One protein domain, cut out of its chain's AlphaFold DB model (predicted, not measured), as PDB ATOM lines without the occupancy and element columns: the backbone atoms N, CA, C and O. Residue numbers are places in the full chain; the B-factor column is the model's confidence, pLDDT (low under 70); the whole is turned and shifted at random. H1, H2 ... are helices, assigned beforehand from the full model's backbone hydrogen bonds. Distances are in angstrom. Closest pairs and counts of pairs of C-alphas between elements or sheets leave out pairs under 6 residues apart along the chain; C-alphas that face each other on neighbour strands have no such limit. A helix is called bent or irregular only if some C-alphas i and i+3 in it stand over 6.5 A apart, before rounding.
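AT A GLANCE: This is residues 152 to 317 of the 510 residues of an uncharacterized protein of Psychrobacter sp. KH172YL61 (UniProt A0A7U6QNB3). Four long helices lie side by side in one flat layer, like a fence folded back and forth: H1, H2, H3 and H4 stand in chain order, each running opposite to its neighbour. H1 and H4 are the two sides of the row; H2 and H3 make its middle. The printed part has 166 residues, with four named helices and no named strand, and its class is all helix. It is loose, with a radius of gyration of the C-alphas of 21.2 A, and spans 71 by 39 by 19 A.

IN THESE COORDINATES: H3, the longest helix by residues, is residues 235 to 270, 50.9 A long; it has a kink of 49 degrees near residue 242 and is irregular, with C-alphas 240 and 243 7.1 A apart. H2, residues 200 to 230, is 42.2 A long, with a kink of 40 degrees near residue 212; it is only just irregular, with C-alphas 200 and 203 6.9 A apart. H4, residues 278 to 312, is 52.5 A long and irregular, with C-alphas 279 and 282 7.7 A apart; C-alpha 312 is at (-15.825, -33.373, 4.405). H1, residues 156 to 188, is 47.8 A long and begins at C-alpha 156, (-39.856, -31.072, 18.578).

HOW THE PARTS SIT: H3 and H2 form a helical hairpin and touch, closest at the C-alphas of Leu 256 and Pro 213, 4.9 A, at a shallow tilt of 17 degrees, opposite ways. The hairpin of H3 and H4 touches closest at the C-alphas of Thr 247 and Gly 310, 5.2 A, at 4 degrees, a shallow tilt. H1 and H2, also a hairpin, touch at a shallow tilt of 27 degrees; the closest C-alphas, of Gly 173 and Thr 215, are 4.9 A apart. H4 is apart from H1 and H2. In H1 every O i to N i+4 pair is within hydrogen-bond range; in H2 23 of 27 are, in H3 29 of 32, in H4 29 of 31.

THE WHOLE: The C-alphas farthest apart, of Gly 153 and Glu 278, are 70.8 A apart. The printed part has no cut; the link H1 to H2 is long, with 11 residues. Mean pLDDT of the printed part is 74.5; 58 residues are under 70, among them 184 to 207 and 269 to 285.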
ATOM      1  N   PHE A 152     -39.169 -36.070  11.472       57.28
ATOM      2  CA  PHE A 152     -37.924 -36.673  10.955       57.28
ATOM      3  C   PHE A 152     -37.118 -37.469  12.009       57.28
ATOM      4  O   PHE A 152     -35.892 -37.471  11.989       57.28
ATOM      5  N   GLY A 153     -37.800 -38.146  12.942       58.31
ATOM      6  CA  GLY A 153     -37.154 -38.954  13.990       58.31
ATOM      7  C   GLY A 153     -36.563 -38.153  15.158       58.31
ATOM      8  O   GLY A 153     -35.908 -38.734  16.015       58.31
ATOM      9  N   ILE A 154     -36.805 -36.838  15.205       66.12
ATOM     10  CA  ILE A 154     -36.344 -35.922  16.257       66.12
ATOM     11  C   ILE A 154     -37.556 -35.365  16.999       66.12
ATOM     12  O   ILE A 154     -38.544 -34.979  16.364       66.12
ATOM     13  N   ALA A 155     -37.500 -35.288  18.329       72.00
ATOM     14  CA  ALA A 155     -38.581 -34.679  19.092       72.00
ATOM     15  C   ALA A 155     -38.558 -33.146  18.943       72.00
ATOM     16  O   ALA A 155     -37.506 -32.504  18.988       72.00
ATOM     17  N   LEU A 156     -39.734 -32.524  18.791       75.81
ATOM     18  CA  LEU A 156     -39.856 -31.072  18.578       75.81
ATOM     19  C   LEU A 156     -39.170 -30.232  19.674       75.81
ATOM     20  O   LEU A 156     -38.670 -29.130  19.417       75.81
ATOM     21  N   TRP A 157     -39.157 -30.741  20.906       75.69
ATOM     22  CA  TRP A 157     -38.509 -30.087  22.038       75.69
ATOM     23  C   TRP A 157     -36.981 -30.065  21.921       75.69
ATOM     24  O   TRP A 157     -36.381 -29.059  22.289       75.69
ATOM     25  N   GLU A 158     -36.351 -31.106  21.373       74.50
ATOM     26  CA  GLU A 158     -34.891 -31.185  21.225       74.50
ATOM     27  C   GLU A 158     -34.398 -30.143  20.218       74.50
ATOM     28  O   GLU A 158     -33.422 -29.428  20.458       74.50
ATOM     29  N   PHE A 159     -35.137 -29.977  19.118       74.94
ATOM     30  CA  PHE A 159     -34.879 -28.936  18.128       74.94
ATOM     31  C   PHE A 159     -35.042 -27.532  18.729       74.94
ATOM     32  O   PHE A 159     -34.202 -26.649  18.536       74.94
ATOM     33  N   SER A 160     -36.099 -27.341  19.521       79.62
ATOM     34  CA  SER A 160     -36.360 -26.079  20.218       79.62
ATOM     35  C   SER A 160     -35.275 -25.767  21.255       79.62
ATOM     36  O   SER A 160     -34.842 -24.621  21.369       79.62
ATOM     37  N   ALA A 161     -34.785 -26.781  21.973       78.31
ATOM     38  CA  ALA A 161     -33.708 -26.654  22.948       78.31
ATOM     39  C   ALA A 161     -32.381 -26.254  22.286       78.31
ATOM     40  O   ALA A 161     -31.698 -25.366  22.794       78.31
ATOM     41  N   LEU A 162     -32.047 -26.829  21.125       78.50
ATOM     42  CA  LEU A 162     -30.859 -26.437  20.360       78.50
ATOM     43  C   LEU A 162     -30.935 -24.992  19.862       78.50
ATOM     44  O   LEU A 162     -29.954 -24.257  19.977       78.50
ATOM     45  N   ILE A 163     -32.091 -24.554  19.358       82.81
ATOM     46  CA  ILE A 163     -32.284 -23.162  18.927       82.81
ATOM     47  C   ILE A 163     -32.161 -22.209  20.116       82.81
ATOM     48  O   ILE A 163     -31.461 -21.202  20.024       82.81
ATOM     49  N   LEU A 164     -32.803 -22.523  21.244       85.50
ATOM     50  CA  LEU A 164     -32.708 -21.707  22.454       85.50
ATOM     51  C   LEU A 164     -31.271 -21.639  22.977       85.50
ATOM     52  O   LEU A 164     -30.815 -20.561  23.347       85.50
ATOM     53  N   PHE A 165     -30.536 -22.752  22.953       83.38
ATOM     54  CA  PHE A 165     -29.127 -22.785  23.337       83.38
ATOM     55  C   PHE A 165     -28.247 -21.978  22.368       83.38
ATOM     56  O   PHE A 165     -27.379 -21.223  22.809       83.38
ATOM     57  N   PHE A 166     -28.501 -22.046  21.059       84.12
ATOM     58  CA  PHE A 166     -27.821 -21.206  20.069       84.12
ATOM     59  C   PHE A 166     -28.105 -19.713  20.300       84.12
ATOM     60  O   PHE A 166     -27.181 -18.908  20.340       84.12
ATOM     61  N   LEU A 167     -29.364 -19.327  20.522       88.50
ATOM     62  CA  LEU A 167     -29.730 -17.937  20.816       88.50
ATOM     63  C   LEU A 167     -29.128 -17.452  22.137       88.50
ATOM     64  O   LEU A 167     -28.670 -16.312  22.222       88.50
ATOM     65  N   PHE A 168     -29.092 -18.313  23.154       87.50
ATOM     66  CA  PHE A 168     -28.468 -18.017  24.436       87.50
ATOM     67  C   PHE A 168     -26.962 -17.790  24.283       87.50
ATOM     68  O   PHE A 168     -26.454 -16.754  24.707       87.50
ATOM     69  N   THR A 169     -26.252 -18.710  23.628       85.44
ATOM     70  CA  THR A 169     -24.806 -18.581  23.381       85.44
ATOM     71  C   THR A 169     -24.482 -17.372  22.503       85.44
ATOM     72  O   THR A 169     -23.534 -16.648  22.801       85.44
ATOM     73  N   MET A 170     -25.323 -17.067  21.512       86.44
ATOM     74  CA  MET A 170     -25.201 -15.869  20.684       86.44
ATOM     75  C   MET A 170     -25.422 -14.586  21.493       86.44
ATOM     76  O   MET A 170     -24.656 -13.634  21.353       86.44
ATOM     77  N   GLY A 171     -26.423 -14.561  22.378       85.44
ATOM     78  CA  GLY A 171     -26.690 -13.435  23.273       85.44
ATOM     79  C   GLY A 171     -25.544 -13.190  24.256       85.44
ATOM     80  O   GLY A 171     -25.071 -12.060  24.383       85.44
ATOM     81  N   VAL A 172     -25.038 -14.253  24.890       84.38
ATOM     82  CA  VAL A 172     -23.855 -14.196  25.764       84.38
ATOM     83  C   VAL A 172     -22.636 -13.706  24.983       84.38
ATOM     84  O   VAL A 172     -21.948 -12.796  25.443       84.38
ATOM     85  N   GLY A 173     -22.399 -14.240  23.782       80.56
ATOM     86  CA  GLY A 173     -21.313 -13.811  22.905       80.56
ATOM     87  C   GLY A 173     -21.410 -12.328  22.541       80.56
ATOM     88  O   GLY A 173     -20.418 -11.606  22.633       80.56
ATOM     89  N   TRP A 174     -22.599 -11.846  22.174       81.94
ATOM     90  CA  TRP A 174     -22.824 -10.442  21.831       81.94
ATOM     91  C   TRP A 174     -22.573  -9.507  23.019       81.94
ATOM     92  O   TRP A 174     -21.893  -8.490  22.868       81.94
ATOM     93  N   ILE A 175     -23.050  -9.877  24.213       83.56
ATOM     94  CA  ILE A 175     -22.803  -9.130  25.456       83.56
ATOM     95  C   ILE A 175     -21.309  -9.101  25.784       83.56
ATOM     96  O   ILE A 175     -20.778  -8.034  26.105       83.56
ATOM     97  N   LEU A 176     -20.624 -10.246  25.691       78.50
ATOM     98  CA  LEU A 176     -19.187 -10.344  25.935       78.50
ATOM     99  C   LEU A 176     -18.424  -9.422  24.979       78.50
ATOM    100  O   LEU A 176     -17.604  -8.622  25.415       78.50
ATOM    101  N   SER A 177     -18.775  -9.452  23.695       71.69
ATOM    102  CA  SER A 177     -18.103  -8.660  22.670       71.69
ATOM    103  C   SER A 177     -18.322  -7.152  22.825       71.69
ATOM    104  O   SER A 177     -17.365  -6.381  22.764       71.69
ATOM    105  N   LYS A 178     -19.555  -6.721  23.128       75.38
ATOM    106  CA  LYS A 178     -19.858  -5.324  23.497       75.38
ATOM    107  C   LYS A 178     -19.120  -4.886  24.762       75.38
ATOM    108  O   LYS A 178     -18.728  -3.725  24.883       75.38
ATOM    109  N   SER A 179     -18.943  -5.798  25.717       73.38
ATOM    110  CA  SER A 179     -18.194  -5.528  26.946       73.38
ATOM    111  C   SER A 179     -16.706  -5.341  26.648       73.38
ATOM    112  O   SER A 179     -16.110  -4.387  27.144       73.38
ATOM    113  N   THR A 180     -16.122  -6.179  25.789       70.12
ATOM    114  CA  THR A 180     -14.732  -6.049  25.333       70.12
ATOM    115  C   THR A 180     -14.513  -4.760  24.543       70.12
ATOM    116  O   THR A 180     -13.560  -4.045  24.835       70.12
ATOM    117  N   GLU A 181     -15.413  -4.399  23.622       68.88
ATOM    118  CA  GLU A 181     -15.363  -3.122  22.888       68.88
ATOM    119  C   GLU A 181     -15.333  -1.926  23.854       68.88
ATOM    120  O   GLU A 181     -14.459  -1.064  23.759       68.88
ATOM    121  N   LYS A 182     -16.231  -1.918  24.847       73.69
ATOM    122  CA  LYS A 182     -16.327  -0.857  25.859       73.69
ATOM    123  C   LYS A 182     -15.119  -0.806  26.801       73.69
ATOM    124  O   LYS A 182     -14.786   0.264  27.306       73.69
ATOM    125  N   LEU A 183     -14.486  -1.943  27.091       70.81
ATOM    126  CA  LEU A 183     -13.263  -2.005  27.899       70.81
ATOM    127  C   LEU A 183     -12.049  -1.496  27.121       70.81
ATOM    128  O   LEU A 183     -11.274  -0.714  27.665       70.81
ATOM    129  N   ILE A 184     -11.922  -1.894  25.852       67.38
ATOM    130  CA  ILE A 184     -10.861  -1.433  24.953       67.38
ATOM    131  C   ILE A 184     -10.967   0.078  24.763       67.38
ATOM    132  O   ILE A 184      -9.975   0.773  24.957       67.38
ATOM    133  N   SER A 185     -12.156   0.605  24.455       67.88
ATOM    134  CA  SER A 185     -12.328   2.048  24.265       67.88
ATOM    135  C   SER A 185     -12.007   2.832  25.542       67.88
ATOM    136  O   SER A 185     -11.313   3.837  25.484       67.88
ATOM    137  N   ARG A 186     -12.405   2.331  26.722       69.50
ATOM    138  CA  ARG A 186     -12.071   2.950  28.020       69.50
ATOM    139  C   ARG A 186     -10.578   2.960  28.344       69.50
ATOM    140  O   ARG A 186     -10.137   3.877  29.027       69.50
ATOM    141  N   TYR A 187      -9.827   1.941  27.930       63.19
ATOM    142  CA  TYR A 187      -8.376   1.894  28.129       63.19
ATOM    143  C   TYR A 187      -7.641   2.790  27.125       63.19
ATOM    144  O   TYR A 187      -6.714   3.492  27.513       63.19
ATOM    145  N   VAL A 188      -8.089   2.806  25.866       60.75
ATOM    146  CA  VAL A 188      -7.494   3.610  24.788       60.75
ATOM    147  C   VAL A 188      -7.763   5.109  24.976       60.75
ATOM    148  O   VAL A 188      -6.863   5.910  24.748       60.75
ATOM    149  N   ASP A 189      -8.940   5.505  25.471       54.78
ATOM    150  CA  ASP A 189      -9.267   6.919  25.737       54.78
ATOM    151  C   ASP A 189      -8.502   7.510  26.939       54.78
ATOM    152  O   ASP A 189      -8.403   8.730  27.077       54.78
ATOM    153  N   ASN A 190      -7.957   6.669  27.827       48.75
ATOM    154  CA  ASN A 190      -7.272   7.120  29.044       48.75
ATOM    155  C   ASN A 190      -5.780   7.428  28.817       48.75
ATOM    156  O   ASN A 190      -5.130   8.026  29.678       48.75
ATOM    157  N   GLU A 191      -5.232   7.054  27.658       43.50
ATOM    158  CA  GLU A 191      -3.840   7.299  27.296       43.50
ATOM    159  C   GLU A 191      -3.759   8.487  26.330       43.50
ATOM    160  O   GLU A 191      -3.951   8.397  25.119       43.50
ATOM    161  N   LYS A 192      -3.511   9.659  26.915       45.91
ATOM    162  CA  LYS A 192      -3.332  10.946  26.242       45.91
ATOM    163  C   LYS A 192      -2.093  10.917  25.330       45.91
ATOM    164  O   LYS A 192      -1.050  11.445  25.700       45.91
ATOM    165  N   TYR A 193      -2.210  10.346  24.132       40.16
ATOM    166  CA  TYR A 193      -1.227  10.482  23.050       40.16
ATOM    167  C   TYR A 193      -1.900  10.993  21.770       40.16
ATOM    168  O   TYR A 193      -2.235  10.257  20.846       40.16
ATOM    169  N   ASN A 194      -2.067  12.318  21.729       40.25
ATOM    170  CA  ASN A 194      -2.258  13.086  20.503       40.25
ATOM    171  C   ASN A 194      -0.928  13.141  19.740       40.25
ATOM    172  O   ASN A 194      -0.221  14.141  19.824       40.25
ATOM    173  N   ILE A 195      -0.581  12.088  19.001       37.50
ATOM    174  CA  ILE A 195       0.346  12.197  17.871       37.50
ATOM    175  C   ILE A 195      -0.194  11.302  16.752       37.50
ATOM    176  O   ILE A 195      -0.399  10.109  16.957       37.50
ATOM    177  N   SER A 196      -0.393  11.899  15.573       39.31
ATOM    178  CA  SER A 196      -0.681  11.277  14.266       39.31
ATOM    179  C   SER A 196      -2.020  10.541  14.102       39.31
ATOM    180  O   SER A 196      -2.388   9.614  14.826       39.31
ATOM    181  N   ALA A 197      -2.784  11.003  13.119       41.03
ATOM    182  CA  ALA A 197      -4.125  10.556  12.813       41.03
ATOM    183  C   ALA A 197      -4.079   9.185  12.121       41.03
ATOM    184  O   ALA A 197      -3.727   9.074  10.956       41.03
ATOM    185  N   GLY A 198      -4.509   8.134  12.828       42.84
ATOM    186  CA  GLY A 198      -4.722   6.812  12.222       42.84
ATOM    187  C   GLY A 198      -4.828   5.639  13.199       42.84
ATOM    188  O   GLY A 198      -5.347   4.586  12.837       42.84
ATOM    189  N   SER A 199      -4.379   5.793  14.451       45.75
ATOM    190  CA  SER A 199      -4.248   4.656  15.382       45.75
ATOM    191  C   SER A 199      -5.411   4.489  16.378       45.75
ATOM    192  O   SER A 199      -5.832   3.358  16.629       45.75
ATOM    193  N   ALA A 200      -5.994   5.577  16.899       44.72
ATOM    194  CA  ALA A 200      -6.978   5.511  17.994       44.72
ATOM    195  C   ALA A 200      -8.302   4.812  17.612       44.72
ATOM    196  O   ALA A 200      -8.888   4.095  18.419       44.72
ATOM    197  N   ASN A 201      -8.731   4.924  16.351       52.66
ATOM    198  CA  ASN A 201      -9.974   4.302  15.884       52.66
ATOM    199  C   ASN A 201      -9.789   2.850  15.410       52.66
ATOM    200  O   ASN A 201     -10.776   2.154  15.206       52.66
ATOM    201  N   GLY A 202      -8.554   2.361  15.244       58.22
ATOM    202  CA  GLY A 202      -8.293   1.062  14.615       58.22
ATOM    203  C   GLY A 202      -8.639  -0.147  15.489       58.22
ATOM    204  O   GLY A 202      -9.151  -1.139  14.980       58.22
ATOM    205  N   VAL A 203      -8.383  -0.085  16.800       60.06
ATOM    206  CA  VAL A 203      -8.628  -1.221  17.714       60.06
ATOM    207  C   VAL A 203     -10.114  -1.343  18.070       60.06
ATOM    208  O   VAL A 203     -10.650  -2.449  18.125       60.06
ATOM    209  N   ALA A 204     -10.807  -0.215  18.240       63.00
ATOM    210  CA  ALA A 204     -12.257  -0.194  18.427       63.00
ATOM    211  C   ALA A 204     -13.001  -0.628  17.147       63.00
ATOM    212  O   ALA A 204     -13.922  -1.442  17.206       63.00
ATOM    213  N   ASP A 205     -12.551  -0.170  15.974       66.19
ATOM    214  CA  ASP A 205     -13.087  -0.603  14.677       66.19
ATOM    215  C   ASP A 205     -12.807  -2.094  14.400       66.19
ATOM    216  O   ASP A 205     -13.668  -2.798  13.867       66.19
ATOM    217  N   LEU A 206     -11.653  -2.620  14.839       65.88
ATOM    218  CA  LEU A 206     -11.357  -4.059  14.840       65.88
ATOM    219  C   LEU A 206     -12.352  -4.834  15.698       65.88
ATOM    220  O   LEU A 206     -12.931  -5.815  15.224       65.88
ATOM    221  N   ALA A 207     -12.547  -4.398  16.945       66.62
ATOM    222  CA  ALA A 207     -13.444  -5.058  17.878       66.62
ATOM    223  C   ALA A 207     -14.854  -5.122  17.282       66.62
ATOM    224  O   ALA A 207     -15.413  -6.208  17.171       66.62
ATOM    225  N   ASN A 208     -15.384  -4.010  16.772       71.00
ATOM    226  CA  ASN A 208     -16.720  -3.961  16.180       71.00
ATOM    227  C   ASN A 208     -16.842  -4.836  14.908       71.00
ATOM    228  O   ASN A 208     -17.786  -5.616  14.760       71.00
ATOM    229  N   LYS A 209     -15.850  -4.797  14.006       74.50
ATOM    230  CA  LYS A 209     -15.877  -5.573  12.749       74.50
ATOM    231  C   LYS A 209     -15.686  -7.081  12.935       74.50
ATOM    232  O   LYS A 209     -16.178  -7.841  12.098       74.50
ATOM    233  N   LEU A 210     -14.977  -7.513  13.982       78.75
ATOM    234  CA  LEU A 210     -14.754  -8.931  14.297       78.75
ATOM    235  C   LEU A 210     -15.794  -9.504  15.265       78.75
ATOM    236  O   LEU A 210     -16.021 -10.711  15.231       78.75
ATOM    237  N   THR A 211     -16.452  -8.656  16.064       78.12
ATOM    238  CA  THR A 211     -17.470  -9.039  17.057       78.12
ATOM    239  C   THR A 211     -18.496  -9.993  16.463       78.12
ATOM    240  O   THR A 211     -18.646 -11.116  16.933       78.12
ATOM    241  N   VAL A 212     -19.192  -9.570  15.405       82.19
ATOM    242  CA  VAL A 212     -20.319 -10.346  14.876       82.19
ATOM    243  C   VAL A 212     -19.857 -11.722  14.373       82.19
ATOM    244  O   VAL A 212     -20.332 -12.715  14.922       82.19
ATOM    245  N   PRO A 213     -18.888 -11.846  13.445       85.69
ATOM    246  CA  PRO A 213     -18.405 -13.162  13.025       85.69
ATOM    247  C   PRO A 213     -17.899 -14.024  14.187       85.69
ATOM    248  O   PRO A 213     -18.234 -15.203  14.251       85.69
ATOM    249  N   LEU A 214     -17.150 -13.444  15.132       85.75
ATOM    250  CA  LEU A 214     -16.602 -14.171  16.276       85.75
ATOM    251  C   LEU A 214     -17.717 -14.764  17.146       85.75
ATOM    252  O   LEU A 214     -17.660 -15.938  17.498       85.75
ATOM    253  N   THR A 215     -18.775 -14.002  17.433       85.81
ATOM    254  CA  THR A 215     -19.918 -14.512  18.209       85.81
ATOM    255  C   THR A 215     -20.614 -15.682  17.525       85.81
ATOM    256  O   THR A 215     -20.911 -16.675  18.190       85.81
ATOM    257  N   PHE A 216     -20.790 -15.629  16.200       87.50
ATOM    258  CA  PHE A 216     -21.305 -16.762  15.431       87.50
ATOM    259  C   PHE A 216     -20.363 -17.970  15.505       87.50
ATOM    260  O   PHE A 216     -20.841 -19.069  15.772       87.50
ATOM    261  N   THR A 217     -19.043 -17.783  15.356       88.50
ATOM    262  CA  THR A 217     -18.077 -18.898  15.458       88.50
ATOM    263  C   THR A 217     -18.109 -19.587  16.817       88.50
ATOM    264  O   THR A 217     -18.124 -20.814  16.883       88.50
ATOM    265  N   ILE A 218     -18.172 -18.816  17.907       88.00
ATOM    266  CA  ILE A 218     -18.211 -19.350  19.271       88.00
ATOM    267  C   ILE A 218     -19.541 -20.066  19.516       88.00
ATOM    268  O   ILE A 218     -19.544 -21.164  20.066       88.00
ATOM    269  N   SER A 219     -20.658 -19.486  19.066       87.25
ATOM    270  CA  SER A 219     -21.991 -20.079  19.231       87.25
ATOM    271  C   SER A 219     -22.111 -21.396  18.466       87.25
ATOM    272  O   SER A 219     -22.493 -22.407  19.046       87.25
ATOM    273  N   PHE A 220     -21.702 -21.432  17.191       89.12
ATOM    274  CA  PHE A 220     -21.676 -22.675  16.418       89.12
ATOM    275  C   PHE A 220     -20.708 -23.706  17.006       89.12
ATOM    276  O   PHE A 220     -21.039 -24.887  17.022       89.12
ATOM    277  N   SER A 221     -19.551 -23.281  17.526       87.94
ATOM    278  CA  SER A 221     -18.584 -24.180  18.170       87.94
ATOM    279  C   SER A 221     -19.163 -24.821  19.429       87.94
ATOM    280  O   SER A 221     -19.132 -26.039  19.562       87.94
ATOM    281  N   LEU A 222     -19.794 -24.030  20.304       85.81
ATOM    282  CA  LEU A 222     -20.442 -24.528  21.520       85.81
ATOM    283  C   LEU A 222     -21.619 -25.463  21.222       85.81
ATOM    284  O   LEU A 222     -21.793 -26.475  21.899       85.81
ATOM    285  N   VAL A 223     -22.427 -25.146  20.207       85.06
ATOM    286  CA  VAL A 223     -23.514 -26.030  19.764       85.06
ATOM    287  C   VAL A 223     -22.945 -27.327  19.185       85.06
ATOM    288  O   VAL A 223     -23.443 -28.406  19.497       85.06
ATOM    289  N   PHE A 224     -21.869 -27.253  18.398       86.19
ATOM    290  CA  PHE A 224     -21.209 -28.427  17.830       86.19
ATOM    291  C   PHE A 224     -20.607 -29.338  18.909       86.19
ATOM    292  O   PHE A 224     -20.776 -30.556  18.839       86.19
ATOM    293  N   THR A 225     -19.953 -28.774  19.933       84.19
ATOM    294  CA  THR A 225     -19.409 -29.556  21.055       84.19
ATOM    295  C   THR A 225     -20.509 -30.181  21.902       84.19
ATOM    296  O   THR A 225     -20.362 -31.317  22.343       84.19
ATOM    297  N   LEU A 226     -21.627 -29.475  22.103       81.69
ATOM    298  CA  LEU A 226     -22.792 -30.006  22.811       81.69
ATOM    299  C   LEU A 226     -23.370 -31.231  22.086       81.69
ATOM    300  O   LEU A 226     -23.616 -32.260  22.711       81.69
ATOM    301  N   VAL A 227     -23.506 -31.129  20.764       78.44
ATOM    302  CA  VAL A 227     -24.039 -32.183  19.897       78.44
ATOM    303  C   VAL A 227     -23.077 -33.370  19.731       78.44
ATOM    304  O   VAL A 227     -23.525 -34.499  19.582       78.44
ATOM    305  N   SER A 228     -21.760 -33.163  19.803       74.56
ATOM    306  CA  SER A 228     -20.760 -34.212  19.522       74.56
ATOM    307  C   SER A 228     -20.338 -35.060  20.735       74.56
ATOM    308  O   SER A 228     -19.349 -35.784  20.643       74.56
ATOM    309  N   GLY A 229     -21.045 -34.980  21.868       65.75
ATOM    310  CA  GLY A 229     -20.753 -35.814  23.047       65.75
ATOM    311  C   GLY A 229     -20.924 -35.143  24.412       65.75
ATOM    312  O   GLY A 229     -20.526 -35.723  25.421       65.75
ATOM    313  N   GLY A 230     -21.496 -33.935  24.481       59.44
ATOM    314  CA  GLY A 230     -21.731 -33.237  25.751       59.44
ATOM    315  C   GLY A 230     -22.896 -33.798  26.578       59.44
ATOM    316  O   GLY A 230     -22.886 -33.672  27.800       59.44
ATOM    317  N   PHE A 231     -23.887 -34.429  25.936       58.22
ATOM    318  CA  PHE A 231     -25.076 -34.976  26.596       58.22
ATOM    319  C   PHE A 231     -25.486 -36.331  25.982       58.22
ATOM    320  O   PHE A 231     -25.868 -36.349  24.815       58.22
ATOM    321  N   PRO A 232     -25.511 -37.438  26.759       55.50
ATOM    322  CA  PRO A 232     -25.922 -38.780  26.297       55.50
ATOM    323  C   PRO A 232     -27.382 -38.906  25.830       55.50
ATOM    324  O   PRO A 232     -27.824 -39.983  25.455       55.50
ATOM    325  N   TYR A 233     -28.162 -37.830  25.937       55.88
ATOM    326  CA  TYR A 233     -29.611 -37.827  25.739       55.88
ATOM    327  C   TYR A 233     -30.032 -37.225  24.390       55.88
ATOM    328  O   TYR A 233     -31.222 -37.069  24.161       55.88
ATOM    329  N   LEU A 234     -29.079 -36.849  23.523       55.91
ATOM    330  CA  LEU A 234     -29.336 -36.167  22.245       55.91
ATOM    331  C   LEU A 234     -28.854 -36.960  21.013       55.91
ATOM    332  O   LEU A 234     -28.734 -36.380  19.936       55.91
ATOM    333  N   ASP A 235     -28.577 -38.263  21.131       57.69
ATOM    334  CA  ASP A 235     -27.947 -39.063  20.061       57.69
ATOM    335  C   ASP A 235     -28.734 -39.050  18.732       57.69
ATOM    336  O   ASP A 235     -28.144 -38.935  17.651       57.69
ATOM    337  N   ALA A 236     -30.072 -39.081  18.792       57.47
ATOM    338  CA  ALA A 236     -30.926 -39.025  17.601       57.47
ATOM    339  C   ALA A 236     -30.814 -37.672  16.870       57.47
ATOM    340  O   ALA A 236     -30.608 -37.623  15.656       57.47
ATOM    341  N   VAL A 237     -30.849 -36.562  17.612       61.00
ATOM    342  CA  VAL A 237     -30.714 -35.198  17.065       61.00
ATOM    343  C   VAL A 237     -29.303 -34.936  16.574       61.00
ATOM    344  O   VAL A 237     -29.103 -34.272  15.550       61.00
ATOM    345  N   ALA A 238     -28.321 -35.467  17.297       63.41
ATOM    346  CA  ALA A 238     -26.919 -35.259  17.022       63.41
ATOM    347  C   ALA A 238     -26.509 -35.829  15.670       63.41
ATOM    348  O   ALA A 238     -25.803 -35.164  14.918       63.41
ATOM    349  N   SER A 239     -27.009 -37.009  15.308       66.88
ATOM    350  CA  SER A 239     -26.710 -37.620  14.010       66.88
ATOM    351  C   SER A 239     -27.205 -36.783  12.817       66.88
ATOM    352  O   SER A 239     -26.488 -36.624  11.830       66.88
ATOM    353  N   SER A 240     -28.399 -36.193  12.923       70.38
ATOM    354  CA  SER A 240     -29.068 -35.520  11.801       70.38
ATOM    355  C   SER A 240     -28.737 -34.028  11.686       70.38
ATOM    356  O   SER A 240     -28.662 -33.490  10.582       70.38
ATOM    357  N   THR A 241     -28.521 -33.332  12.806       77.06
ATOM    358  CA  THR A 241     -28.283 -31.872  12.813       77.06
ATOM    359  C   THR A 241     -26.805 -31.491  12.758       77.06
ATOM    360  O   THR A 241     -26.468 -30.370  12.365       77.06
ATOM    361  N   ARG A 242     -25.898 -32.416  13.097       81.94
ATOM    362  CA  ARG A 242     -24.453 -32.164  13.157       81.94
ATOM    363  C   ARG A 242     -23.842 -31.664  11.841       81.94
ATOM    364  O   ARG A 242     -23.111 -30.675  11.916       81.94
ATOM    365  N   PRO A 243     -24.143 -32.225  10.651       83.56
ATOM    366  CA  PRO A 243     -23.593 -31.701   9.398       83.56
ATOM    367  C   PRO A 243     -24.021 -30.251   9.129       83.56
ATOM    368  O   PRO A 243     -23.221 -29.431   8.681       83.56
ATOM    369  N   LEU A 244     -25.263 -29.897   9.475       84.56
ATOM    370  CA  LEU A 244     -25.774 -28.534   9.333       84.56
ATOM    371  C   LEU A 244     -25.022 -27.562  10.257       84.56
ATOM    372  O   LEU A 244     -24.552 -26.515   9.812       84.56
ATOM    373  N   ILE A 245     -24.845 -27.932  11.527       87.62
ATOM    374  CA  ILE A 245     -24.104 -27.130  12.511       87.62
ATOM    375  C   ILE A 245     -22.639 -26.972  12.080       87.62
ATOM    376  O   ILE A 245     -22.101 -25.867  12.149       87.62
ATOM    377  N   TRP A 246     -22.013 -28.041  11.578       88.81
ATOM    378  CA  TRP A 246     -20.650 -28.010  11.046       88.81
ATOM    379  C   TRP A 246     -20.512 -27.039   9.874       88.81
ATOM    380  O   TRP A 246     -19.617 -26.195   9.876       88.81
ATOM    381  N   THR A 247     -21.424 -27.084   8.897       89.00
ATOM    382  CA  THR A 247     -21.390 -26.111   7.791       89.00
ATOM    383  C   THR A 247     -21.529 -24.681   8.291       89.00
ATOM    384  O   THR A 247     -20.756 -23.820   7.874       89.00
ATOM    385  N   GLY A 248     -22.443 -24.424   9.233       90.25
ATOM    386  CA  GLY A 248     -22.594 -23.116   9.873       90.25
ATOM    387  C   GLY A 248     -21.308 -22.649  10.561       90.25
ATOM    388  O   GLY A 248     -20.880 -21.507  10.368       90.25
ATOM    389  N   LEU A 249     -20.633 -23.549  11.282       92.12
ATOM    390  CA  LEU A 249     -19.333 -23.295  11.901       92.12
ATOM    391  C   LEU A 249     -18.283 -22.912  10.857       92.12
ATOM    392  O   LEU A 249     -17.645 -21.869  10.993       92.12
ATOM    393  N   VAL A 250     -18.146 -23.694   9.788       93.25
ATOM    394  CA  VAL A 250     -17.175 -23.439   8.717       93.25
ATOM    395  C   VAL A 250     -17.453 -22.104   8.018       93.25
ATOM    396  O   VAL A 250     -16.531 -21.307   7.837       93.25
ATOM    397  N   PHE A 251     -18.715 -21.791   7.700       92.88
ATOM    398  CA  PHE A 251     -19.094 -20.497   7.122       92.88
ATOM    399  C   PHE A 251     -18.784 -19.327   8.060       92.88
ATOM    400  O   PHE A 251     -18.251 -18.305   7.621       92.88
ATOM    401  N   SER A 252     -19.080 -19.467   9.354       92.06
ATOM    402  CA  SER A 252     -18.781 -18.427  10.342       92.06
ATOM    403  C   SER A 252     -17.270 -18.220  10.517       92.06
ATOM    404  O   SER A 252     -16.811 -17.077  10.568       92.06
ATOM    405  N   ALA A 253     -16.481 -19.300  10.523       92.00
ATOM    406  CA  ALA A 253     -15.023 -19.256  10.600       92.00
ATOM    407  C   ALA A 253     -14.409 -18.614   9.348       92.00
ATOM    408  O   ALA A 253     -13.531 -17.756   9.460       92.00
ATOM    409  N   MET A 254     -14.924 -18.948   8.161       94.00
ATOM    410  CA  MET A 254     -14.553 -18.300   6.902       94.00
ATOM    411  C   MET A 254     -14.834 -16.795   6.956       94.00
ATOM    412  O   MET A 254     -13.975 -15.985   6.603       94.00
ATOM    413  N   TRP A 255     -16.021 -16.405   7.429       92.56
ATOM    414  CA  TRP A 255     -16.404 -14.999   7.549       92.56
ATOM    415  C   TRP A 255     -15.490 -14.232   8.510       92.56
ATOM    416  O   TRP A 255     -15.028 -13.135   8.174       92.56
ATOM    417  N   LEU A 256     -15.175 -14.829   9.663       91.12
ATOM    418  CA  LEU A 256     -14.224 -14.285  10.630       91.12
ATOM    419  C   LEU A 256     -12.838 -14.117   9.999       91.12
ATOM    420  O   LEU A 256     -12.271 -13.028  10.053       91.12
ATOM    421  N   GLY A 257     -12.321 -15.149   9.329       89.50
ATOM    422  CA  GLY A 257     -11.030 -15.094   8.647       89.50
ATOM    423  C   GLY A 257     -10.968 -13.980   7.595       89.50
ATOM    424  O   GLY A 257     -10.013 -13.205   7.573       89.50
ATOM    425  N   ILE A 258     -12.000 -13.846   6.751       89.81
ATOM    426  CA  ILE A 258     -12.078 -12.787   5.728       89.81
ATOM    427  C   ILE A 258     -12.046 -11.401   6.381       89.81
ATOM    428  O   ILE A 258     -11.354 -10.500   5.899       89.81
ATOM    429  N   ARG A 259     -12.775 -11.207   7.486       87.31
ATOM    430  CA  ARG A 259     -12.770  -9.943   8.238       87.31
ATOM    431  C   ARG A 259     -11.397  -9.643   8.832       87.31
ATOM    432  O   ARG A 259     -10.933  -8.514   8.688       87.31
ATOM    433  N   THR A 260     -10.729 -10.644   9.396       85.44
ATOM    434  CA  THR A 260      -9.367 -10.532   9.930       85.44
ATOM    435  C   THR A 260      -8.372 -10.123   8.844       85.44
ATOM    436  O   THR A 260      -7.642  -9.149   9.013       85.44
ATOM    437  N   ILE A 261      -8.388 -10.782   7.682       87.75
ATOM    438  CA  ILE A 261      -7.505 -10.436   6.556       87.75
ATOM    439  C   ILE A 261      -7.778  -9.016   6.060       87.75
ATOM    440  O   ILE A 261      -6.842  -8.255   5.827       87.75
ATOM    441  N   ASN A 262      -9.051  -8.644   5.894       84.62
ATOM    442  CA  ASN A 262      -9.422  -7.297   5.463       84.62
ATOM    443  C   ASN A 262      -8.927  -6.238   6.451       84.62
ATOM    444  O   ASN A 262      -8.416  -5.206   6.020       84.62
ATOM    445  N   PHE A 263      -9.032  -6.507   7.754       82.62
ATOM    446  CA  PHE A 263      -8.496  -5.629   8.782       82.62
ATOM    447  C   PHE A 263      -6.979  -5.461   8.648       82.62
ATOM    448  O   PHE A 263      -6.509  -4.335   8.504       82.62
ATOM    449  N   PHE A 264      -6.216  -6.559   8.637       81.69
ATOM    450  CA  PHE A 264      -4.754  -6.488   8.543       81.69
ATOM    451  C   PHE A 264      -4.292  -5.840   7.236       81.69
ATOM    452  O   PHE A 264      -3.365  -5.033   7.247       81.69
ATOM    453  N   ALA A 265      -4.959  -6.138   6.120       81.25
ATOM    454  CA  ALA A 265      -4.647  -5.544   4.827       81.25
ATOM    455  C   ALA A 265      -4.870  -4.026   4.818       81.25
ATOM    456  O   ALA A 265      -4.023  -3.298   4.308       81.25
ATOM    457  N   ASN A 266      -5.976  -3.546   5.395       77.75
ATOM    458  CA  ASN A 266      -6.256  -2.113   5.493       77.75
ATOM    459  C   ASN A 266      -5.286  -1.437   6.476       77.75
ATOM    460  O   ASN A 266      -4.662  -0.437   6.140       77.75
ATOM    461  N   ARG A 267      -5.041  -2.051   7.640       75.00
ATOM    462  CA  ARG A 267      -4.117  -1.526   8.655       75.00
ATOM    463  C   ARG A 267      -2.680  -1.416   8.146       75.00
ATOM    464  O   ARG A 267      -1.987  -0.458   8.477       75.00
ATOM    465  N   TYR A 268      -2.231  -2.384   7.349       75.06
ATOM    466  CA  TYR A 268      -0.918  -2.349   6.708       75.06
ATOM    467  C   TYR A 268      -0.809  -1.218   5.675       75.06
ATOM    468  O   TYR A 268       0.258  -0.628   5.524       75.06
ATOM    469  N   GLN A 269      -1.907  -0.901   4.977       69.88
ATOM    470  CA  GLN A 269      -1.950   0.222   4.041       69.88
ATOM    471  C   GLN A 269      -1.890   1.567   4.772       69.88
ATOM    472  O   GLN A 269      -1.132   2.431   4.341       69.88
ATOM    473  N   ASP A 270      -2.607   1.718   5.887       67.31
ATOM    474  CA  ASP A 270      -2.705   2.988   6.616       67.31
ATOM    475  C   ASP A 270      -1.403   3.375   7.347       67.31
ATOM    476  O   ASP A 270      -1.018   4.540   7.332       67.31
ATOM    477  N   MET A 271      -0.651   2.413   7.908       64.19
ATOM    478  CA  MET A 271       0.598   2.697   8.654       64.19
ATOM    479  C   MET A 271       1.711   3.376   7.859       64.19
ATOM    480  O   MET A 271       2.653   3.888   8.456       64.19
ATOM    481  N   GLN A 272       1.687   3.284   6.532       59.53
ATOM    482  CA  GLN A 272       2.849   3.612   5.702       59.53
ATOM    483  C   GLN A 272       2.610   4.796   4.766       59.53
ATOM    484  O   GLN A 272       3.465   5.092   3.937       59.53
ATOM    485  N   ILE A 273       1.454   5.459   4.878       58.41
ATOM    486  CA  ILE A 273       1.101   6.628   4.059       58.41
ATOM    487  C   ILE A 273       1.523   7.941   4.746       58.41
ATOM    488  O   ILE A 273       1.655   8.953   4.068       58.41
ATOM    489  N   GLU A 274       1.776   7.944   6.059       54.16
ATOM    490  CA  GLU A 274       1.884   9.194   6.835       54.16
ATOM    491  C   GLU A 274       3.291   9.812   6.914       54.16
ATOM    492  O   GLU A 274       3.462  10.892   7.459       54.16
ATOM    493  N   ASN A 275       4.301   9.193   6.311       55.66
ATOM    494  CA  ASN A 275       5.605   9.815   6.093       55.66
ATOM    495  C   ASN A 275       6.080   9.348   4.730       55.66
ATOM    496  O   ASN A 275       6.160   8.135   4.576       55.66
ATOM    497  N   LEU A 276       6.349  10.249   3.778       55.00
ATOM    498  CA  LEU A 276       7.377  10.134   2.725       55.00
ATOM    499  C   LEU A 276       7.171  11.204   1.628       55.00
ATOM    500  O   LEU A 276       6.054  11.436   1.172       55.00
ATOM    501  N   GLY A 277       8.273  11.840   1.214       62.41
ATOM    502  CA  GLY A 277       8.336  12.797   0.101       62.41
ATOM    503  C   GLY A 277       8.259  12.150  -1.293       62.41
ATOM    504  O   GLY A 277       8.170  10.927  -1.427       62.41
ATOM    505  N   GLU A 278       8.312  12.993  -2.331       57.56
ATOM    506  CA  GLU A 278       7.980  12.678  -3.734       57.56
ATOM    507  C   GLU A 278       8.726  11.473  -4.358       57.56
ATOM    508  O   GLU A 278       8.185  10.814  -5.240       57.56
ATOM    509  N   GLU A 279       9.902  11.075  -3.858       56.94
ATOM    510  CA  GLU A 279      10.657   9.913  -4.371       56.94
ATOM    511  C   GLU A 279      10.043   8.527  -4.061       56.94
ATOM    512  O   GLU A 279      10.513   7.507  -4.566       56.94
ATOM    513  N   HIS A 280       9.005   8.432  -3.223       56.78
ATOM    514  CA  HIS A 280       8.466   7.137  -2.772       56.78
ATOM    515  C   HIS A 280       7.103   6.739  -3.363       56.78
ATOM    516  O   HIS A 280       6.597   5.657  -3.039       56.78
ATOM    517  N   PHE A 281       6.526   7.537  -4.269       60.47
ATOM    518  CA  PHE A 281       5.208   7.250  -4.857       60.47
ATOM    519  C   PHE A 281       5.139   5.882  -5.568       60.47
ATOM    520  O   PHE A 281       4.172   5.132  -5.377       60.47
ATOM    521  N   ASP A 282       6.192   5.485  -6.290       63.78
ATOM    522  CA  ASP A 282       6.222   4.209  -7.021       63.78
ATOM    523  C   ASP A 282       6.289   2.987  -6.094       63.78
ATOM    524  O   ASP A 282       5.588   1.984  -6.301       63.78
ATOM    525  N   LYS A 283       7.067   3.076  -5.006       64.50
ATOM    526  CA  LYS A 283       7.169   2.006  -3.998       64.50
ATOM    527  C   LYS A 283       5.835   1.800  -3.274       64.50
ATOM    528  O   LYS A 283       5.453   0.652  -3.024       64.50
ATOM    529  N   VAL A 284       5.099   2.877  -2.985       65.62
ATOM    530  CA  VAL A 284       3.776   2.820  -2.337       65.62
ATOM    531  C   VAL A 284       2.731   2.196  -3.269       65.62
ATOM    532  O   VAL A 284       1.985   1.304  -2.848       65.62
ATOM    533  N   ARG A 285       2.701   2.580  -4.555       69.69
ATOM    534  CA  ARG A 285       1.742   2.042  -5.538       69.69
ATOM    535  C   ARG A 285       1.948   0.547  -5.791       69.69
ATOM    536  O   ARG A 285       0.980  -0.225  -5.778       69.69
ATOM    537  N   ARG A 286       3.203   0.113  -5.945       70.25
ATOM    538  CA  ARG A 286       3.561  -1.306  -6.105       70.25
ATOM    539  C   ARG A 286       3.155  -2.127  -4.874       70.25
ATOM    540  O   ARG A 286       2.556  -3.192  -5.013       70.25
ATOM    541  N   ARG A 287       3.387  -1.600  -3.667       72.25
ATOM    542  CA  ARG A 287       3.041  -2.263  -2.399       72.25
ATOM    543  C   ARG A 287       1.532  -2.396  -2.188       72.25
ATOM    544  O   ARG A 287       1.070  -3.484  -1.855       72.25
ATOM    545  N   ARG A 288       0.748  -1.343  -2.456       77.25
ATOM    546  CA  ARG A 288      -0.727  -1.421  -2.420       77.25
ATOM    547  C   ARG A 288      -1.261  -2.477  -3.382       77.25
ATOM    548  O   ARG A 288      -2.146  -3.250  -3.014       77.25
ATOM    549  N   THR A 289      -0.688  -2.538  -4.582       78.62
ATOM    550  CA  THR A 289      -1.054  -3.536  -5.592       78.62
ATOM    551  C   THR A 289      -0.797  -4.949  -5.067       78.62
ATOM    552  O   THR A 289      -1.728  -5.757  -5.059       78.62
ATOM    553  N   TYR A 290       0.392  -5.219  -4.510       80.12
ATOM    554  CA  TYR A 290       0.716  -6.518  -3.909       80.12
ATOM    555  C   TYR A 290      -0.206  -6.900  -2.753       80.12
ATOM    556  O   TYR A 290      -0.727  -8.011  -2.750       80.12
ATOM    557  N   VAL A 291      -0.473  -5.989  -1.814       82.62
ATOM    558  CA  VAL A 291      -1.382  -6.252  -0.685       82.62
ATOM    559  C   VAL A 291      -2.790  -6.575  -1.186       82.62
ATOM    560  O   VAL A 291      -3.425  -7.505  -0.691       82.62
ATOM    561  N   SER A 292      -3.278  -5.851  -2.200       83.38
ATOM    562  CA  SER A 292      -4.607  -6.100  -2.770       83.38
ATOM    563  C   SER A 292      -4.705  -7.465  -3.459       83.38
ATOM    564  O   SER A 292      -5.708  -8.158  -3.284       83.38
ATOM    565  N   ILE A 293      -3.664  -7.861  -4.202       85.44
ATOM    566  CA  ILE A 293      -3.599  -9.145  -4.903       85.44
ATOM    567  C   ILE A 293      -3.484 -10.272  -3.882       85.44
ATOM    568  O   ILE A 293      -4.282 -11.205  -3.921       85.44
ATOM    569  N   PHE A 294      -2.564 -10.155  -2.923       84.38
ATOM    570  CA  PHE A 294      -2.355 -11.155  -1.880       84.38
ATOM    571  C   PHE A 294      -3.629 -11.394  -1.069       84.38
ATOM    572  O   PHE A 294      -4.037 -12.535  -0.879       84.38
ATOM    573  N   ARG A 295      -4.328 -10.319  -0.685       87.81
ATOM    574  CA  ARG A 295      -5.640 -10.399  -0.036       87.81
ATOM    575  C   ARG A 295      -6.649 -11.189  -0.870       87.81
ATOM    576  O   ARG A 295      -7.320 -12.057  -0.327       87.81
ATOM    577  N   ARG A 296      -6.771 -10.902  -2.173       88.00
ATOM    578  CA  ARG A 296      -7.709 -11.614  -3.065       88.00
ATOM    579  C   ARG A 296      -7.357 -13.095  -3.191       88.00
ATOM    580  O   ARG A 296      -8.252 -13.925  -3.081       88.00
ATOM    581  N   VAL A 297      -6.074 -13.416  -3.367       87.81
ATOM    582  CA  VAL A 297      -5.585 -14.800  -3.464       87.81
ATOM    583  C   VAL A 297      -5.847 -15.558  -2.165       87.81
ATOM    584  O   VAL A 297      -6.405 -16.648  -2.199       87.81
ATOM    585  N   PHE A 298      -5.517 -14.974  -1.014       89.38
ATOM    586  CA  PHE A 298      -5.709 -15.629   0.277       89.38
ATOM    587  C   PHE A 298      -7.196 -15.837   0.598       89.38
ATOM    588  O   PHE A 298      -7.581 -16.912   1.051       89.38
ATOM    589  N   ILE A 299      -8.053 -14.850   0.304       91.19
ATOM    590  CA  ILE A 299      -9.512 -14.997   0.430       91.19
ATOM    591  C   ILE A 299     -10.020 -16.115  -0.489       91.19
ATOM    592  O   ILE A 299     -10.801 -16.948  -0.043       91.19
ATOM    593  N   PHE A 300      -9.561 -16.171  -1.741       88.88
ATOM    594  CA  PHE A 300      -9.936 -17.230  -2.680       88.88
ATOM    595  C   PHE A 300      -9.537 -18.624  -2.168       88.88
ATOM    596  O   PHE A 300     -10.371 -19.526  -2.141       88.88
ATOM    597  N   VAL A 301      -8.302 -18.788  -1.679       89.94
ATOM    598  CA  VAL A 301      -7.822 -20.047  -1.084       89.94
ATOM    599  C   VAL A 301      -8.631 -20.423   0.158       89.94
ATOM    600  O   VAL A 301      -9.013 -21.581   0.300       89.94
ATOM    601  N   MET A 302      -8.954 -19.466   1.034       91.69
ATOM    602  CA  MET A 302      -9.799 -19.744   2.197       91.69
ATOM    603  C   MET A 302     -11.217 -20.157   1.818       91.69
ATOM    604  O   MET A 302     -11.774 -21.025   2.483       91.69
ATOM    605  N   ILE A 303     -11.805 -19.573   0.770       91.12
ATOM    606  CA  ILE A 303     -13.125 -19.986   0.275       91.12
ATOM    607  C   ILE A 303     -13.066 -21.438  -0.206       91.12
ATOM    608  O   ILE A 303     -13.888 -22.246   0.218       91.12
ATOM    609  N   LEU A 304     -12.065 -21.796  -1.018       89.31
ATOM    610  CA  LEU A 304     -11.878 -23.178  -1.474       89.31
ATOM    611  C   LEU A 304     -11.659 -24.146  -0.304       89.31
ATOM    612  O   LEU A 304     -12.300 -25.194  -0.248       89.31
ATOM    613  N   GLY A 305     -10.809 -23.778   0.657       90.94
ATOM    614  CA  GLY A 305     -10.568 -24.568   1.864       90.94
ATOM    615  C   GLY A 305     -11.820 -24.723   2.730       90.94
ATOM    616  O   GLY A 305     -12.085 -25.806   3.235       90.94
ATOM    617  N   SER A 306     -12.638 -23.676   2.850       91.69
ATOM    618  CA  SER A 306     -13.897 -23.720   3.603       91.69
ATOM    619  C   SER A 306     -14.931 -24.605   2.911       91.69
ATOM    620  O   SER A 306     -15.599 -25.390   3.570       91.69
ATOM    621  N   ILE A 307     -15.029 -24.547   1.581       88.62
ATOM    622  CA  ILE A 307     -15.881 -25.461   0.808       88.62
ATOM    623  C   ILE A 307     -15.422 -26.910   1.021       88.62
ATOM    624  O   ILE A 307     -16.249 -27.774   1.298       88.62
ATOM    625  N   TRP A 308     -14.112 -27.167   0.971       86.19
ATOM    626  CA  TRP A 308     -13.536 -28.493   1.206       86.19
ATOM    627  C   TRP A 308     -13.837 -29.031   2.613       86.19
ATOM    628  O   TRP A 308     -14.366 -30.132   2.753       86.19
ATOM    629  N   ILE A 309     -13.546 -28.246   3.655       89.62
ATOM    630  CA  ILE A 309     -13.792 -28.610   5.060       89.62
ATOM    631  C   ILE A 309     -15.298 -28.748   5.332       89.62
ATOM    632  O   ILE A 309     -15.723 -29.627   6.075       89.62
ATOM    633  N   GLY A 310     -16.137 -27.909   4.721       88.56
ATOM    634  CA  GLY A 310     -17.591 -28.015   4.841       88.56
ATOM    635  C   GLY A 310     -18.137 -29.300   4.211       88.56
ATOM    636  O   GLY A 310     -19.001 -29.949   4.794       88.56
ATOM    637  N   LEU A 311     -17.603 -29.697   3.052       83.69
ATOM    638  CA  LEU A 311     -17.988 -30.920   2.341       83.69
ATOM    639  C   LEU A 311     -17.492 -32.205   3.021       83.69
ATOM    640  O   LEU A 311     -18.107 -33.252   2.821       83.69
ATOM    641  N   SER A 312     -16.419 -32.160   3.821       82.56
ATOM    642  CA  SER A 312     -15.825 -33.373   4.405       82.56
ATOM    643  C   SER A 312     -16.768 -34.124   5.347       82.56
ATOM    644  O   SER A 312     -16.710 -35.348   5.402       82.56
ATOM    645  N   GLU A 313     -17.669 -33.425   6.041       79.81
ATOM    646  CA  GLU A 313     -18.654 -34.063   6.932       79.81
ATOM    647  C   GLU A 313     -19.733 -34.823   6.138       79.81
ATOM    648  O   GLU A 313     -20.202 -35.879   6.561       79.81
ATOM    649  N   PHE A 314     -20.079 -34.339   4.938       77.81
ATOM    650  CA  PHE A 314     -21.045 -35.005   4.057       77.81
ATOM    651  C   PHE A 314     -20.459 -36.223   3.347       77.81
ATOM    652  O   PHE A 314     -21.223 -37.048   2.855       77.81
ATOM    653  N   ALA A 315     -19.132 -36.372   3.290       72.38
ATOM    654  CA  ALA A 315     -18.489 -37.489   2.596       72.38
ATOM    655  C   ALA A 315     -18.873 -38.863   3.182       72.38
ATOM    656  O   ALA A 315     -18.877 -39.856   2.454       72.38
ATOM    657  N   ASN A 316     -19.251 -38.906   4.463       68.62
ATOM    658  CA  ASN A 316     -19.701 -40.117   5.152       68.62
ATOM    659  C   ASN A 316     -21.195 -40.428   4.941       68.62
ATOM    660  O   ASN A 316     -21.655 -41.488   5.356       68.62
ATOM    661  N   MET A 317     -21.963 -39.532   4.309       68.94
ATOM    662  CA  MET A 317     -23.387 -39.745   4.034       68.94
ATOM    663  C   MET A 317     -23.567 -40.523   2.725       68.94
ATOM    664  O   MET A 317     -23.069 -40.122   1.667       68.94
TER     665      MET A 317